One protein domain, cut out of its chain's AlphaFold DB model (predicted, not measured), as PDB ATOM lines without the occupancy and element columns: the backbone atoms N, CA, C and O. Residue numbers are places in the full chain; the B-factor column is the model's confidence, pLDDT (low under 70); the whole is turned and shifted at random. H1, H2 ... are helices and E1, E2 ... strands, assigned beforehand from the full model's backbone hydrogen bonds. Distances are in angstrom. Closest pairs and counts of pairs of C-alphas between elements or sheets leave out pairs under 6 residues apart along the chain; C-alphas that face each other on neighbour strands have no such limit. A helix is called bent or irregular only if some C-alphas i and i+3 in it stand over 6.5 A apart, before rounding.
ATOM      1  N   LYS A   2      31.586  44.411 -58.319       69.62
ATOM      2  CA  LYS A   2      30.450  44.093 -59.221       69.62
ATOM      3  C   LYS A   2      30.152  42.592 -59.397       69.62
ATOM      4  O   LYS A   2      29.022  42.181 -59.172       69.62
ATOM      5  N   ASN A   3      31.160  41.763 -59.687       79.75
ATOM      6  CA  ASN A   3      30.943  40.321 -59.900       79.75
ATOM      7  C   ASN A   3      30.484  39.586 -58.630       79.75
ATOM      8  O   ASN A   3      29.669  38.679 -58.716       79.75
ATOM      9  N   LYS A   4      30.946  40.006 -57.443       87.19
ATOM     10  CA  LYS A   4      30.513  39.415 -56.165       87.19
ATOM     11  C   LYS A   4      29.043  39.737 -55.862       87.19
ATOM     12  O   LYS A   4      28.320  38.862 -55.409       87.19
ATOM     13  N   MET A   5      28.595  40.958 -56.173       89.25
ATOM     14  CA  MET A   5      27.182  41.349 -56.053       89.25
ATOM     15  C   MET A   5      26.290  40.609 -57.052       89.25
ATOM     16  O   MET A   5      25.201  40.180 -56.689       89.25
ATOM     17  N   LEU A   6      26.759  40.411 -58.288       90.56
ATOM     18  CA  LEU A   6      26.017  39.657 -59.302       90.56
ATOM     19  C   LEU A   6      25.838  38.185 -58.897       90.56
ATOM     20  O   LEU A   6      24.744  37.642 -59.006       90.56
ATOM     21  N   ILE A   7      26.902  37.562 -58.375       92.19
ATOM     22  CA  ILE A   7      26.858  36.190 -57.851       92.19
ATOM     23  C   ILE A   7      25.890  36.104 -56.665       92.19
ATOM     24  O   ILE A   7      25.070  35.193 -56.622       92.19
ATOM     25  N   LEU A   8      25.931  37.064 -55.735       93.62
ATOM     26  CA  LEU A   8      25.004  37.097 -54.601       93.62
ATOM     27  C   LEU A   8      23.542  37.199 -55.063       93.62
ATOM     28  O   LEU A   8      22.699  36.452 -54.575       93.62
ATOM     29  N   LEU A   9      23.246  38.076 -56.027       94.06
ATOM     30  CA  LEU A   9      21.901  38.218 -56.592       94.06
ATOM     31  C   LEU A   9      21.427  36.931 -57.275       94.06
ATOM     32  O   LEU A   9      20.286  36.525 -57.071       94.06
ATOM     33  N   ALA A  10      22.304  36.263 -58.028       94.06
ATOM     34  CA  ALA A  10      21.988  34.983 -58.652       94.06
ATOM     35  C   ALA A  10      21.668  33.903 -57.605       94.06
ATOM     36  O   ALA A  10      20.671  33.199 -57.735       94.06
ATOM     37  N   VAL A  11      22.455  33.819 -56.526       95.06
ATOM     38  CA  VAL A  11      22.208  32.874 -55.424       95.06
ATOM     39  C   VAL A  11      20.868  33.157 -54.744       95.06
ATOM     40  O   VAL A  11      20.073  32.238 -54.561       95.06
ATOM     41  N   VAL A  12      20.576  34.419 -54.414       95.44
ATOM     42  CA  VAL A  12      19.292  34.811 -53.808       95.44
ATOM     43  C   VAL A  12      18.124  34.466 -54.732       95.44
ATOM     44  O   VAL A  12      17.124  33.910 -54.278       95.44
ATOM     45  N   PHE A  13      18.259  34.725 -56.031       95.44
ATOM     46  CA  PHE A  13      17.236  34.394 -57.018       95.44
ATOM     47  C   PHE A  13      16.983  32.881 -57.113       95.44
ATOM     48  O   PHE A  13      15.831  32.448 -57.062       95.44
ATOM     49  N   CYS A  14      18.039  32.063 -57.155       95.44
ATOM     50  CA  CYS A  14      17.917  30.603 -57.130       95.44
ATOM     51  C   CYS A  14      17.223  30.102 -55.855       95.44
ATOM     52  O   CYS A  14      16.376  29.212 -55.932       95.44
ATOM     53  N   ILE A  15      17.533  30.695 -54.697       94.88
ATOM     54  CA  ILE A  15      16.876  30.366 -53.427       94.88
ATOM     55  C   ILE A  15      15.375  30.681 -53.507       94.88
ATOM     56  O   ILE A  15      14.557  29.826 -53.168       94.88
ATOM     57  N   ILE A  16      14.993  31.865 -53.999       94.25
ATOM     58  CA  ILE A  16      13.582  32.264 -54.141       94.25
ATOM     59  C   ILE A  16      12.828  31.305 -55.070       94.25
ATOM     60  O   ILE A  16      11.731  30.858 -54.723       94.25
ATOM     61  N   ILE A  17      13.414  30.951 -56.219       94.00
ATOM     62  CA  ILE A  17      12.817  29.986 -57.153       94.00
ATOM     63  C   ILE A  17      12.629  28.632 -56.473       94.00
ATOM     64  O   ILE A  17      11.531  28.077 -56.507       94.00
ATOM     65  N   TYR A  18      13.671  28.116 -55.820       93.12
ATOM     66  CA  TYR A  18      13.620  26.828 -55.135       93.12
ATOM     67  C   TYR A  18      12.518  26.789 -54.069       93.12
ATOM     68  O   TYR A  18      11.736  25.837 -54.019       93.12
ATOM     69  N   TYR A  19      12.401  27.831 -53.242       88.75
ATOM     70  CA  TYR A  19      11.329  27.921 -52.247       88.75
ATOM     71  C   TYR A  19       9.942  28.015 -52.891       88.75
ATOM     72  O   TYR A  19       9.006  27.373 -52.414       88.75
ATOM     73  N   SER A  20       9.813  28.767 -53.984       88.44
ATOM     74  CA  SER A  20       8.541  28.949 -54.691       88.44
ATOM     75  C   SER A  20       8.052  27.649 -55.332       88.44
ATOM     76  O   SER A  20       6.898  27.269 -55.133       88.44
ATOM     77  N   ILE A  21       8.934  26.924 -56.028       90.81
ATOM     78  CA  ILE A  21       8.613  25.624 -56.637       90.81
ATOM     79  C   ILE A  21       8.245  24.613 -55.551       90.81
ATOM     80  O   ILE A  21       7.203  23.967 -55.640       90.81
ATOM     81  N   ASN A  22       9.046  24.512 -54.486       88.06
ATOM     82  CA  ASN A  22       8.751  23.588 -53.391       88.06
ATOM     83  C   ASN A  22       7.412  23.883 -52.720       88.06
ATOM     84  O   ASN A  22       6.695  22.946 -52.373       88.06
ATOM     85  N   LYS A  23       7.060  25.163 -52.543       86.19
ATOM     86  CA  LYS A  23       5.753  25.544 -52.006       86.19
ATOM     87  C   LYS A  23       4.633  25.043 -52.919       86.19
ATOM     88  O   LYS A  23       3.748  24.351 -52.434       86.19
ATOM     89  N   GLN A  24       4.707  25.312 -54.224       87.19
ATOM     90  CA  GLN A  24       3.680  24.878 -55.181       87.19
ATOM     91  C   GLN A  24       3.532  23.352 -55.236       87.19
ATOM     92  O   GLN A  24       2.413  22.844 -55.214       87.19
ATOM     93  N   VAL A  25       4.646  22.614 -55.259       89.00
ATOM     94  CA  VAL A  25       4.627  21.143 -55.271       89.00
ATOM     95  C   VAL A  25       4.000  20.598 -53.988       89.00
ATOM     96  O   VAL A  25       3.122  19.740 -54.061       89.00
ATOM     97  N   LYS A  26       4.396  21.115 -52.817       87.06
ATOM     98  CA  LYS A  26       3.815  20.705 -51.527       87.06
ATOM     99  C   LYS A  26       2.318  20.979 -51.464       87.06
ATOM    100  O   LYS A  26       1.570  20.088 -51.075       87.06
ATOM    101  N   THR A  27       1.892  22.171 -51.879       86.50
ATOM    102  CA  THR A  27       0.475  22.542 -51.960       86.50
ATOM    103  C   THR A  27      -0.281  21.569 -52.856       86.50
ATOM    104  O   THR A  27      -1.259  20.991 -52.408       86.50
ATOM    105  N   LYS A  28       0.216  21.289 -54.069       89.12
ATOM    106  CA  LYS A  28      -0.443  20.364 -55.002       89.12
ATOM    107  C   LYS A  28      -0.574  18.945 -54.441       89.12
ATOM    108  O   LYS A  28      -1.630  18.336 -54.558       89.12
ATOM    109  N   VAL A  29       0.482  18.421 -53.812       89.75
ATOM    110  CA  VAL A  29       0.441  17.090 -53.185       89.75
ATOM    111  C   VAL A  29      -0.557  17.053 -52.026       89.75
ATOM    112  O   VAL A  29      -1.314  16.093 -51.920       89.75
ATOM    113  N   ALA A  30      -0.574  18.077 -51.170       91.00
ATOM    114  CA  ALA A  30      -1.514  18.154 -50.054       91.00
ATOM    115  C   ALA A  30      -2.966  18.288 -50.529       91.00
ATOM    116  O   ALA A  30      -3.825  17.568 -50.030       91.00
ATOM    117  N   THR A  31      -3.227  19.129 -51.533       90.06
ATOM    118  CA  THR A  31      -4.552  19.259 -52.152       90.06
ATOM    119  C   THR A  31      -5.040  17.916 -52.688       90.06
ATOM    120  O   THR A  31      -6.117  17.483 -52.300       90.06
ATOM    121  N   ASN A  32      -4.221  17.199 -53.468       90.94
ATOM    122  CA  ASN A  32      -4.597  15.876 -53.978       90.94
ATOM    123  C   ASN A  32      -4.878  14.866 -52.855       90.94
ATOM    124  O   ASN A  32      -5.774  14.038 -52.980       90.94
ATOM    125  N   ARG A  33      -4.113  14.911 -51.757       92.56
ATOM    126  CA  ARG A  33      -4.336  14.025 -50.605       92.56
ATOM    127  C   ARG A  33      -5.654  14.324 -49.900       92.56
ATOM    128  O   ARG A  33      -6.358  13.384 -49.554       92.56
ATOM    129  N   ILE A  34      -5.978  15.602 -49.694       93.06
ATOM    130  CA  ILE A  34      -7.273  15.996 -49.126       93.06
ATOM    131  C   ILE A  34      -8.402  15.578 -50.057       93.06
ATOM    132  O   ILE A  34      -9.374  15.008 -49.588       93.06
ATOM    133  N   HIS A  35      -8.267  15.812 -51.360       90.44
ATOM    134  CA  HIS A  35      -9.277  15.416 -52.337       90.44
ATOM    135  C   HIS A  35      -9.535  13.909 -52.297       90.44
ATOM    136  O   HIS A  35     -10.666  13.509 -52.056       90.44
ATOM    137  N   HIS A  36      -8.507  13.065 -52.367       91.75
ATOM    138  CA  HIS A  36      -8.721  11.620 -52.222       91.75
ATOM    139  C   HIS A  36      -9.361  11.229 -50.884       91.75
ATOM    140  O   HIS A  36     -10.268  10.407 -50.858       91.75
ATOM    141  N   TYR A  37      -8.956  11.859 -49.776       92.38
ATOM    142  CA  TYR A  37      -9.604  11.629 -48.482       92.38
ATOM    143  C   TYR A  37     -11.092  12.012 -48.496       92.38
ATOM    144  O   TYR A  37     -11.926  11.304 -47.938       92.38
ATOM    145  N   MET A  38     -11.432  13.130 -49.136       90.06
ATOM    146  CA  MET A  38     -12.804  13.595 -49.288       90.06
ATOM    147  C   MET A  38     -13.635  12.627 -50.149       90.06
ATOM    148  O   MET A  38     -14.754  12.295 -49.762       90.06
ATOM    149  N   GLU A  39     -13.083  12.123 -51.256       89.38
ATOM    150  CA  GLU A  39     -13.727  11.096 -52.095       89.38
ATOM    151  C   GLU A  39     -14.004   9.818 -51.297       89.38
ATOM    152  O   GLU A  39     -15.131   9.323 -51.305       89.38
ATOM    153  N   ASP A  40     -13.012   9.332 -50.545       91.00
ATOM    154  CA  ASP A  40     -13.134   8.132 -49.705       91.00
ATOM    155  C   ASP A  40     -14.229   8.279 -48.632       91.00
ATOM    156  O   ASP A  40     -14.846   7.298 -48.209       91.00
ATOM    157  N   LYS A  41     -14.487   9.512 -48.185       88.56
ATOM    158  CA  LYS A  41     -15.537   9.859 -47.215       88.56
ATOM    159  C   LYS A  41     -16.889  10.179 -47.860       88.56
ATOM    160  O   LYS A  41     -17.854  10.432 -47.138       88.56
ATOM    161  N   GLY A  42     -16.979  10.137 -49.189       87.25
ATOM    162  CA  GLY A  42     -18.209  10.388 -49.939       87.25
ATOM    163  C   GLY A  42     -18.573  11.867 -50.079       87.25
ATOM    164  O   GLY A  42     -19.744  12.181 -50.287       87.25
ATOM    165  N   PHE A  43     -17.606  12.781 -49.952       87.00
ATOM    166  CA  PHE A  43     -17.825  14.191 -50.274       87.00
ATOM    167  C   PHE A  43     -17.840  14.403 -51.796       87.00
ATOM    168  O   PHE A  43     -17.035  13.805 -52.515       87.00
ATOM    169  N   PRO A  44     -18.716  15.281 -52.307       80.88
ATOM    170  CA  PRO A  44     -18.898  15.464 -53.741       80.88
ATOM    171  C   PRO A  44     -17.878  16.456 -54.312       80.88
ATOM    172  O   PRO A  44     -18.148  17.648 -54.489       80.88
ATOM    173  N   LEU A  45     -16.670  15.973 -54.601       78.44
ATOM    174  CA  LEU A  45     -15.644  16.805 -55.238       78.44
ATOM    175  C   LEU A  45     -16.038  17.270 -56.643       78.44
ATOM    176  O   LEU A  45     -15.620  18.337 -57.080       78.44
ATOM    177  N   ASP A  46     -16.851  16.498 -57.356       76.06
ATOM    178  CA  ASP A  46     -17.356  16.841 -58.684       76.06
ATOM    179  C   ASP A  46     -18.293  18.061 -58.675       76.06
ATOM    180  O   ASP A  46     -18.485  18.703 -59.713       76.06
ATOM    181  N   LEU A  47     -18.816  18.419 -57.497       68.81
ATOM    182  CA  LEU A  47     -19.589  19.635 -57.265       68.81
ATOM    183  C   LEU A  47     -18.718  20.860 -56.946       68.81
ATOM    184  O   LEU A  47     -19.231  21.972 -57.055       68.81
ATOM    185  N   ILE A  48     -17.410  20.700 -56.659       66.44
ATOM    186  CA  ILE A  48     -16.451  21.824 -56.520       66.44
ATOM    187  C   ILE A  48     -16.528  22.758 -57.730       66.44
ATOM    188  O   ILE A  48     -16.422  23.974 -57.591       66.44
ATOM    189  N   GLU A  49     -16.678  22.183 -58.924       58.53
ATOM    190  CA  GLU A  49     -16.659  22.925 -60.186       58.53
ATOM    191  C   GLU A  49     -18.064  23.283 -60.705       58.53
ATOM    192  O   GLU A  49     -18.170  23.985 -61.710       58.53
ATOM    193  N   LYS A  50     -19.143  22.790 -60.069       57.66
ATOM    194  CA  LYS A  50     -20.495  22.772 -60.666       57.66
ATOM    195  C   LYS A  50     -21.629  23.338 -59.803       57.66
ATOM    196  O   LYS A  50     -22.673  23.640 -60.374       57.66
ATOM    197  N   GLU A  51     -21.462  23.515 -58.491       51.72
ATOM    198  CA  GLU A  51     -22.528  24.005 -57.593       51.72
ATOM    199  C   GLU A  51     -22.055  25.097 -56.609       51.72
ATOM    200  O   GLU A  51     -20.862  25.365 -56.491       51.72
ATOM    201  N   ASP A  52     -23.003  25.705 -55.875       57.25
ATOM    202  CA  ASP A  52     -22.843  26.739 -54.822       57.25
ATOM    203  C   ASP A  52     -21.998  26.295 -53.597       57.25
ATOM    204  O   ASP A  52     -21.948  26.981 -52.569       57.25
ATOM    205  N   ILE A  53     -21.297  25.162 -53.686       61.78
ATOM    206  CA  ILE A  53     -20.401  24.665 -52.644       61.78
ATOM    207  C   ILE A  53     -19.090  25.445 -52.743       61.78
ATOM    208  O   ILE A  53     -18.263  25.236 -53.628       61.78
ATOM    209  N   HIS A  54     -18.897  26.382 -51.818       70.12
ATOM    210  CA  HIS A  54     -17.729  27.253 -51.832       70.12
ATOM    211  C   HIS A  54     -16.534  26.553 -51.192       70.12
ATOM    212  O   HIS A  54     -16.547  26.266 -49.990       70.12
ATOM    213  N   TYR A  55     -15.485  26.352 -51.989       71.81
ATOM    214  CA  TYR A  55     -14.202  25.843 -51.524       71.81
ATOM    215  C   TYR A  55     -13.197  26.974 -51.350       71.81
ATOM    216  O   TYR A  55     -12.940  27.738 -52.282       71.81
ATOM    217  N   SER A  56     -12.586  27.068 -50.171       78.44
ATOM    218  CA  SER A  56     -11.462  27.981 -49.951       78.44
ATOM    219  C   SER A  56     -10.226  27.230 -49.487       78.44
ATOM    220  O   SER A  56     -10.309  26.284 -48.704       78.44
ATOM    221  N   TYR A  57      -9.080  27.654 -50.015       80.12
ATOM    222  CA  TYR A  57      -7.785  27.040 -49.770       80.12
ATOM    223  C   TYR A  57      -6.893  28.050 -49.060       80.12
ATOM    224  O   TYR A  57      -6.631  29.135 -49.584       80.12
ATOM    225  N   SER A  58      -6.393  27.680 -47.888       83.00
ATOM    226  CA  SER A  58      -5.376  28.446 -47.173       83.00
ATOM    227  C   SER A  58      -4.143  27.582 -46.986       83.00
ATOM    228  O   SER A  58      -4.238  26.399 -46.671       83.00
ATOM    229  N   THR A  59      -2.967  28.164 -47.194       81.06
ATOM    230  CA  THR A  59      -1.699  27.486 -46.919       81.06
ATOM    231  C   THR A  59      -0.843  28.366 -46.046       81.06
ATOM    232  O   THR A  59      -0.469  29.469 -46.465       81.06
ATOM    233  N   ASP A  60      -0.481  27.852 -44.881       81.38
ATOM    234  CA  ASP A  60       0.531  28.456 -44.033       81.38
ATOM    235  C   ASP A  60       1.840  27.642 -44.098       81.38
ATOM    236  O   ASP A  60       2.104  26.910 -45.057       81.38
ATOM    237  N   ARG A  61       2.736  27.845 -43.128       74.62
ATOM    238  CA  ARG A  61       4.026  27.141 -43.076       74.62
ATOM    239  C   ARG A  61       3.867  25.640 -42.788       74.62
ATOM    240  O   ARG A  61       4.739  24.861 -43.177       74.62
ATOM    241  N   TRP A  62       2.817  25.259 -42.076       83.25
ATOM    242  CA  TRP A  62       2.640  23.956 -41.446       83.25
ATOM    243  C   TRP A  62       1.471  23.171 -42.015       83.25
ATOM    244  O   TRP A  62       1.546  21.943 -42.018       83.25
ATOM    245  N   ASN A  63       0.480  23.861 -42.573       88.81
ATOM    246  CA  ASN A  63      -0.806  23.292 -42.910       88.81
ATOM    247  C   ASN A  63      -1.329  23.780 -44.267       88.81
ATOM    248  O   ASN A  63      -1.035  24.892 -44.723       88.81
ATOM    249  N   LEU A  64      -2.138  22.930 -44.895       90.81
ATOM    250  CA  LEU A  64      -3.041  23.298 -45.977       90.81
ATOM    251  C   LEU A  64      -4.472  23.041 -45.507       90.81
ATOM    252  O   LEU A  64      -4.816  21.903 -45.202       90.81
ATOM    253  N   SER A  65      -5.286  24.087 -45.461       90.94
ATOM    254  CA  SER A  65      -6.685  24.022 -45.047       90.94
ATOM    255  C   SER A  65      -7.591  24.132 -46.267       90.94
ATOM    256  O   SER A  65      -7.413  25.032 -47.092       90.94
ATOM    257  N   VAL A  66      -8.563  23.232 -46.359       88.88
ATOM    258  CA  VAL A  66      -9.650  23.242 -47.338       88.88
ATOM    259  C   VAL A  66     -10.948  23.392 -46.575       88.88
ATOM    260  O   VAL A  66     -11.255  22.587 -45.702       88.88
ATOM    261  N   ILE A  67     -11.701  24.428 -46.905       88.81
ATOM    262  CA  ILE A  67     -13.004  24.693 -46.305       88.81
ATOM    263  C   ILE A  67     -14.060  24.409 -47.361       88.81
ATOM    264  O   ILE A  67     -13.998  25.033 -48.414       88.81
ATOM    265  N   MET A  68     -15.005  23.515 -47.078       87.06
ATOM    266  CA  MET A  68     -16.158  23.202 -47.924       87.06
ATOM    267  C   MET A  68     -17.439  23.692 -47.246       87.06
ATOM    268  O   MET A  68     -17.803  23.197 -46.181       87.06
ATOM    269  N   LYS A  69     -18.155  24.629 -47.864       82.88
ATOM    270  CA  LYS A  69     -19.479  25.055 -47.383       82.88
ATOM    271  C   LYS A  69     -20.577  24.258 -48.078       82.88
ATOM    272  O   LYS A  69     -20.776  24.444 -49.269       82.88
ATOM    273  N   ASP A  70     -21.242  23.379 -47.333       72.50
ATOM    274  CA  ASP A  70     -22.305  22.487 -47.830       72.50
ATOM    275  C   ASP A  70     -23.637  23.239 -48.000       72.50
ATOM    276  O   ASP A  70     -24.275  23.153 -49.045       72.50
ATOM    277  N   ASP A  71     -24.009  24.054 -47.006       73.56
ATOM    278  CA  ASP A  71     -25.196  24.922 -47.024       73.56
ATOM    279  C   ASP A  71     -25.012  26.083 -46.018       73.56
ATOM    280  O   ASP A  71     -23.974  26.202 -45.362       73.56
ATOM    281  N   LYS A  72     -26.030  26.929 -45.823       72.69
ATOM    282  CA  LYS A  72     -26.067  28.003 -44.816       72.69
ATOM    283  C   LYS A  72     -25.820  27.523 -43.389       72.69
ATOM    284  O   LYS A  72     -25.429  28.336 -42.560       72.69
ATOM    285  N   ASN A  73     -26.051  26.242 -43.109       81.75
ATOM    286  CA  ASN A  73     -25.994  25.684 -41.761       81.75
ATOM    287  C   ASN A  73     -24.657  24.987 -41.450       81.75
ATOM    288  O   ASN A  73     -24.342  24.810 -40.273       81.75
ATOM    289  N   TYR A  74     -23.860  24.621 -42.466       85.62
ATOM    290  CA  TYR A  74     -22.700  23.737 -42.292       85.62
ATOM    291  C   TYR A  74     -21.471  24.153 -43.087       85.62
ATOM    292  O   TYR A  74     -21.537  24.468 -44.278       85.62
ATOM    293  N   GLN A  75     -20.320  24.017 -42.438       88.62
ATOM    294  CA  GLN A  75     -19.011  24.138 -43.061       88.62
ATOM    295  C   GLN A  75     -18.117  22.980 -42.624       88.62
ATOM    296  O   GLN A  75     -18.024  22.682 -41.444       88.62
ATOM    297  N   TYR A  76     -17.416  22.355 -43.559       90.31
ATOM    298  CA  TYR A  76     -16.421  21.324 -43.277       90.31
ATOM    299  C   TYR A  76     -15.029  21.903 -43.452       90.31
ATOM    300  O   TYR A  76     -14.766  22.617 -44.420       90.31
ATOM    301  N   ASN A  77     -14.137  21.571 -42.528       91.38
ATOM    302  CA  ASN A  77     -12.749  21.993 -42.534       91.38
ATOM    303  C   ASN A  77     -11.857  20.750 -42.617       91.38
ATOM    304  O   ASN A  77     -11.909  19.877 -41.751       91.38
ATOM    305  N   PHE A  78     -11.010  20.694 -43.640       92.69
ATOM    306  CA  PHE A  78      -9.994  19.662 -43.817       92.69
ATOM    307  C   PHE A  78      -8.619  20.307 -43.725       92.69
ATOM    308  O   PHE A  78      -8.272  21.159 -44.541       92.69
ATOM    309  N   GLU A  79      -7.818  19.901 -42.751       93.50
ATOM    310  CA  GLU A  79      -6.470  20.416 -42.548       93.50
ATOM    311  C   GLU A  79      -5.444  19.314 -42.793       93.50
ATOM    312  O   GLU A  79      -5.320  18.364 -42.020       93.50
ATOM    313  N   TYR A  80      -4.671  19.460 -43.864       94.06
ATOM    314  CA  TYR A  80      -3.494  18.641 -44.098       94.06
ATOM    315  C   TYR A  80      -2.296  19.216 -43.353       94.06
ATOM    316  O   TYR A  80      -1.811  20.301 -43.690       94.06
ATOM    317  N   ARG A  81      -1.764  18.461 -42.394       92.69
ATOM    318  CA  ARG A  81      -0.620  18.882 -41.582       92.69
ATOM    319  C   ARG A  81       0.674  18.353 -42.180       92.69
ATOM    320  O   ARG A  81       0.983  17.164 -42.098       92.69
ATOM    321  N   PHE A  82       1.499  19.235 -42.743       88.50
ATOM    322  CA  PHE A  82       2.742  18.845 -43.425       88.50
ATOM    323  C   PHE A  82       3.737  18.128 -42.505       88.50
ATOM    324  O   PHE A  82       4.520  17.309 -42.980       88.50
ATOM    325  N   LYS A  83       3.740  18.447 -41.204       88.31
ATOM    326  CA  LYS A  83       4.683  17.872 -40.231       88.31
ATOM    327  C   LYS A  83       4.374  16.407 -39.916       88.31
ATOM    328  O   LYS A  83       5.295  15.607 -39.783       88.31
ATOM    329  N   THR A  84       3.099  16.092 -39.747       90.62
ATOM    330  CA  THR A  84       2.599  14.782 -39.308       90.62
ATOM    331  C   THR A  84       2.079  13.938 -40.464       90.62
ATOM    332  O   THR A  84       1.928  12.733 -40.302       90.62
ATOM    333  N   ASN A  85       1.908  14.538 -41.647       90.38
ATOM    334  CA  ASN A  85       1.460  13.871 -42.866       90.38
ATOM    335  C   ASN A  85       0.084  13.208 -42.690       90.38
ATOM    336  O   ASN A  85      -0.162  12.108 -43.186       90.38
ATOM    337  N   ASP A  86      -0.803  13.892 -41.970       93.06
ATOM    338  CA  ASP A  86      -2.161  13.459 -41.682       93.06
ATOM    339  C   ASP A  86      -3.178  14.549 -42.034       93.06
ATOM    340  O   ASP A  86      -2.826  15.713 -42.253       93.06
ATOM    341  N   ILE A  87      -4.440  14.135 -42.127       94.31
ATOM    342  CA  ILE A  87      -5.579  15.010 -42.389       94.31
ATOM    343  C   ILE A  87      -6.415  15.049 -41.122       94.31
ATOM    344  O   ILE A  87      -6.849  14.009 -40.628       94.31
ATOM    345  N   GLN A  88      -6.629  16.253 -40.611       92.94
ATOM    346  CA  GLN A  88      -7.619  16.511 -39.584       92.94
ATOM    347  C   GLN A  88      -8.901  17.002 -40.254       92.94
ATOM    348  O   GLN A  88      -8.863  17.884 -41.108       92.94
ATOM    349  N   GLU A  89     -10.024  16.416 -39.865       92.19
ATOM    350  CA  GLU A  89     -11.354  16.736 -40.372       92.19
ATOM    351  C   GLU A  89     -12.202  17.301 -39.228       92.19
ATOM    352  O   GLU A  89     -12.156  16.784 -38.110       92.19
ATOM    353  N   ASP A  90     -12.957  18.363 -39.503       90.88
ATOM    354  CA  ASP A  90     -13.931  18.933 -38.573       90.88
ATOM    355  C   ASP A  90     -15.154  19.499 -39.316       90.88
ATOM    356  O   ASP A  90     -15.072  19.854 -40.492       90.88
ATOM    357  N   ILE A  91     -16.284  19.608 -38.616       90.38
ATOM    358  CA  ILE A  91     -17.529  20.221 -39.104       90.38
ATOM    359  C   ILE A  91     -17.938  21.381 -38.196       90.38
ATOM    360  O   ILE A  91     -17.967  21.248 -36.983       90.38
ATOM    361  N   GLU A  92     -18.270  22.532 -38.746       89.00
ATOM    362  CA  GLU A  92     -18.721  23.719 -38.029       89.00
ATOM    363  C   GLU A  92     -20.210  23.960 -38.296       89.00
ATOM    364  O   GLU A  92     -20.667  23.904 -39.442       89.00
ATOM    365  N   PHE A  93     -20.961  24.223 -37.223       89.25
ATOM    366  CA  PHE A  93     -22.370  24.601 -37.288       89.25
ATOM    367  C   PHE A  93     -22.462  26.121 -37.382       89.25
ATOM    368  O   PHE A  93     -22.055  26.833 -36.466       89.25
ATOM    369  N   LEU A  94     -22.966  26.614 -38.509       86.00
ATOM    370  CA  LEU A  94     -23.010  28.045 -38.813       86.00
ATOM    371  C   LEU A  94     -24.265  28.733 -38.254       86.00
ATOM    372  O   LEU A  94     -24.280  29.954 -38.102       86.00
ATOM    373  N   THR A  95     -25.323  27.968 -37.973       85.00
ATOM    374  CA  THR A  95     -26.620  28.461 -37.485       85.00
ATOM    375  C   THR A  95     -27.202  27.494 -36.462       85.00
ATOM    376  O   THR A  95     -26.964  26.298 -36.568       85.00
ATOM    377  N   ASP A  96     -28.031  27.973 -35.531       81.94
ATOM    378  CA  ASP A  96     -28.677  27.130 -34.505       81.94
ATOM    379  C   ASP A  96     -29.751  26.172 -35.061       81.94
ATOM    380  O   ASP A  96     -30.249  25.300 -34.351       81.94
ATOM    381  N   ASP A  97     -30.108  26.303 -36.343       81.50
ATOM    382  CA  ASP A  97     -31.109  25.462 -37.008       81.50
ATOM    383  C   ASP A  97     -30.549  24.097 -37.465       81.50
ATOM    384  O   ASP A  97     -31.261  23.275 -38.048       81.50
ATOM    385  N   TYR A  98     -29.275  23.811 -37.164       80.00
ATOM    386  CA  TYR A  98     -28.606  22.554 -37.523       80.00
ATOM    387  C   TYR A  98     -29.328  21.300 -36.992       80.00
ATOM    388  O   TYR A  98     -29.192  20.214 -37.552       80.00
ATOM    389  N   MET A  99     -30.113  21.414 -35.916       78.88
ATOM    390  CA  MET A  99     -30.879  20.289 -35.362       78.88
ATOM    391  C   MET A  99     -32.067  19.878 -36.240       78.88
ATOM    392  O   MET A  99     -32.447  18.709 -36.250       78.88
ATOM    393  N   ASN A 100     -32.657  20.824 -36.974       82.00
ATOM    394  CA  ASN A 100     -33.835  20.569 -37.808       82.00
ATOM    395  C   ASN A 100     -33.460  20.202 -39.246       82.00
ATOM    396  O   ASN A 100     -34.242  19.561 -39.947       82.00
ATOM    397  N   ASN A 101     -32.262  20.594 -39.677       82.19
ATOM    398  CA  ASN A 101     -31.761  20.398 -41.028       82.19
ATOM    399  C   ASN A 101     -30.411  19.685 -40.958       82.19
ATOM    400  O   ASN A 101     -29.409  20.389 -40.928       82.19
ATOM    401  N   PRO A 102     -30.339  18.341 -40.886       79.00
ATOM    402  CA  PRO A 102     -29.085  17.609 -40.685       79.00
ATOM    403  C   PRO A 102     -28.103  17.805 -41.843       79.00
ATOM    404  O   PRO A 102     -28.501  18.104 -42.970       79.00
ATOM    405  N   ALA A 103     -26.813  17.608 -41.565       80.62
ATOM    406  CA  ALA A 103     -25.775  17.789 -42.571       80.62
ATOM    407  C   ALA A 103     -25.917  16.780 -43.724       80.62
ATOM    408  O   ALA A 103     -26.241  15.606 -43.507       80.62
ATOM    409  N   LYS A 104     -25.704  17.247 -44.960       79.81
ATOM    410  CA  LYS A 104     -25.986  16.467 -46.173       79.81
ATOM    411  C   LYS A 104     -24.874  15.467 -46.475       79.81
ATOM    412  O   LYS A 104     -25.155  14.336 -46.871       79.81
ATOM    413  N   TYR A 105     -23.622  15.876 -46.274       80.50
ATOM    414  CA  TYR A 105     -22.436  15.046 -46.500       80.50
ATOM    415  C   TYR A 105     -21.842  14.544 -45.173       80.50
ATOM    416  O   TYR A 105     -22.035  15.152 -44.134       80.50
ATOM    417  N   ASN A 106     -21.168  13.390 -45.180       78.25
ATOM    418  CA  ASN A 106     -20.544  12.770 -43.995       78.25
ATOM    419  C   ASN A 106     -21.391  12.818 -42.691       78.25
ATOM    420  O   ASN A 106     -21.000  13.390 -41.671       78.25
ATOM    421  N   LYS A 107     -22.557  12.157 -42.719       81.69
ATOM    422  CA  LYS A 107     -23.520  12.088 -41.600       81.69
ATOM    423  C   LYS A 107     -22.909  11.588 -40.283       81.69
ATOM    424  O   LYS A 107     -23.298  12.053 -39.218       81.69
ATOM    425  N   ASN A 108     -21.934  10.682 -40.355       85.75
ATOM    426  CA  ASN A 108     -21.257  10.143 -39.172       85.75
ATOM    427  C   ASN A 108     -20.534  11.246 -38.384       85.75
ATOM    428  O   ASN A 108     -20.619  11.284 -37.160       85.75
ATOM    429  N   LEU A 109     -19.848  12.157 -39.084       85.06
ATOM    430  CA  LEU A 109     -19.150  13.279 -38.456       85.06
ATOM    431  C   LEU A 109     -20.135  14.255 -37.796       85.06
ATOM    432  O   LEU A 109     -19.879  14.744 -36.696       85.06
ATOM    433  N   TYR A 110     -21.271  14.512 -38.452       85.88
ATOM    434  CA  TYR A 110     -22.362  15.299 -37.877       85.88
ATOM    435  C   TYR A 110     -22.877  14.663 -36.578       85.88
ATOM    436  O   TYR A 110     -22.876  15.320 -35.540       85.88
ATOM    437  N   GLU A 111     -23.246  13.381 -36.609       88.25
ATOM    438  CA  GLU A 111     -23.779  12.660 -35.446       88.25
ATOM    439  C   GLU A 111     -22.791  12.657 -34.266       88.25
ATOM    440  O   GLU A 111     -23.187  12.958 -33.138       88.25
ATOM    441  N   GLU A 112     -21.499  12.424 -34.521       88.31
ATOM    442  CA  GLU A 112     -20.453  12.470 -33.490       88.31
ATOM    443  C   GLU A 112     -20.350  13.858 -32.832       88.31
ATOM    444  O   GLU A 112     -20.197  13.968 -31.608       88.31
ATOM    445  N   LYS A 113     -20.429  14.937 -33.622       86.56
ATOM    446  CA  LYS A 113     -20.299  16.300 -33.094       86.56
ATOM    447  C   LYS A 113     -21.539  16.750 -32.320       86.56
ATOM    448  O   LYS A 113     -21.389  17.428 -31.305       86.56
ATOM    449  N   ILE A 114     -22.730  16.328 -32.744       86.75
ATOM    450  CA  ILE A 114     -23.983  16.541 -32.003       86.75
ATOM    451  C   ILE A 114     -23.954  15.799 -30.663       86.75
ATOM    452  O   ILE A 114     -24.302  16.365 -29.631       86.75
ATOM    453  N   GLU A 115     -23.497  14.546 -30.636       87.12
ATOM    454  CA  GLU A 115     -23.401  13.797 -29.378       87.12
ATOM    455  C   GLU A 115     -22.449  14.484 -28.385       87.12
ATOM    456  O   GLU A 115     -22.715  14.525 -27.183       87.12
ATOM    457  N   LYS A 116     -21.350  15.059 -28.888       84.69
ATOM    458  CA  LYS A 116     -20.405  15.841 -28.080       84.69
ATOM    459  C   LYS A 116     -20.984  17.165 -27.581       84.69
ATOM    460  O   LYS A 116     -20.584  17.585 -26.504       84.69
ATOM    461  N   SER A 117     -21.874  17.827 -28.326       78.81
ATOM    462  CA  SER A 117     -22.464  19.108 -27.901       78.81
ATOM    463  C   SER A 117     -23.578  18.955 -26.862       78.81
ATOM    464  O   SER A 117     -23.892  19.913 -26.160       78.81
ATOM    465  N   LEU A 118     -24.167  17.760 -26.754       78.25
ATOM    466  CA  LEU A 118     -25.235  17.435 -25.803       78.25
ATOM    467  C   LEU A 118     -24.731  16.905 -24.445       78.25
ATOM    468  O   LEU A 118     -25.551  16.705 -23.546       78.25
ATOM    469  N   LYS A 119     -23.426  16.647 -24.298       70.81
ATOM    470  CA  LYS A 119     -22.781  16.185 -23.054       70.81
ATOM    471  C   LYS A 119     -22.127  17.338 -22.303       70.81
ATOM    472  O   LYS A 119     -22.205  17.311 -21.056       70.81
TER     473      LYS A 119
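AT A GLANCE: This is residues 2 to 119 of the 119 residues of an uncharacterized protein of Carnobacterium maltaromaticum (UniProt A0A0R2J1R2). One long helix, H1, packs with its second half slantwise over one face of a small, twisted sheet of four strands, while its first residues, 2 to 22, stick out as a free arm that makes much of the length. The short helix H3 lies across edge strand E4 on the same face, towards the end of the sheet away from the arm, and no named helix covers the other face. The printed part has 118 residues, with three named helices and four named strands in the order H1, E1, E2, E3, E4, H2, H3; the sheet, in the order E1, E2, E3, E4, is all antiparallel, and the class is mixed, helices and strands. The whole is loose, with a radius of gyration of the C-alphas of 19.7 A and spans of 72 by 35 by 25 A.

IN THESE COORDINATES: H1 covers residues 2 to 40, 57.3 A from first to last C-alpha, and begins with C-alpha 2 at (30.450, 44.093, -59.221). E1 is residues 54 to 59, 16.8 A, with C-alpha 54 at (-17.729, 27.253, -51.832). E2 is residues 63 to 71, 24.8 A; E3 is residues 74 to 81, 22.6 A; E4 is residues 86 to 93, 23.5 A. H2, residues 96 to 99, is irregular: C-alphas 96 and 99 are 7.2 A apart. H3, residues 107 to 117, 15.4 A, ends with C-alpha 117 at (-22.464, 19.108, -27.901).

HOW THE PARTS SIT: H1 is on the sheet at a height over the sheet of 7.4 A; its closest C-alphas to E3 are those of Ala 30 and Tyr 80, 6.3 A. It lies over E3, and only just over E2 and E4 with 3 of its C-alphas on each; its line and that of E3 stand at 48 degrees on the local plane, slantwise to the strands. E1 to E4 form a meander, each strand the antiparallel neighbour of the one before, with three hairpins. Across the neighbours E1 and E2, N 58 and O 65 are within hydrogen-bond range at 2.9 A; across E2 and E3, N 66 and O 78 are within range at 2.8 A; across E3 and E4, N 77 and O 90 are within range at 2.8 A. H2 is not on the sheet. H3 is on it, on the same face as H1, at a height over the sheet of 8.6 A and across E4 at 65 degrees on the local plane; the closest C-alphas of H3 and E4, those of Ile 91 and Tyr 110, are 7.0 A apart. H1 and H3 are apart. In H1 and H3 every O i to N i+4 pair is within hydrogen-bond range; H2 is too short for one, and its one O i to N i+3 pair is not within range.

THE WHOLE: The C-alphas of Lys 2 and Asn 100, the two farthest apart, are 71.7 A apart. Without residues 2 to 22, which stand free, the body spans 42 by 34 by 22 A. The printed part has no cut, and the link from H1 to E1 is long, 13 residues. Mean pLDDT of the printed part is 85.0; residue 2 and residues 47 to 53 are under 70.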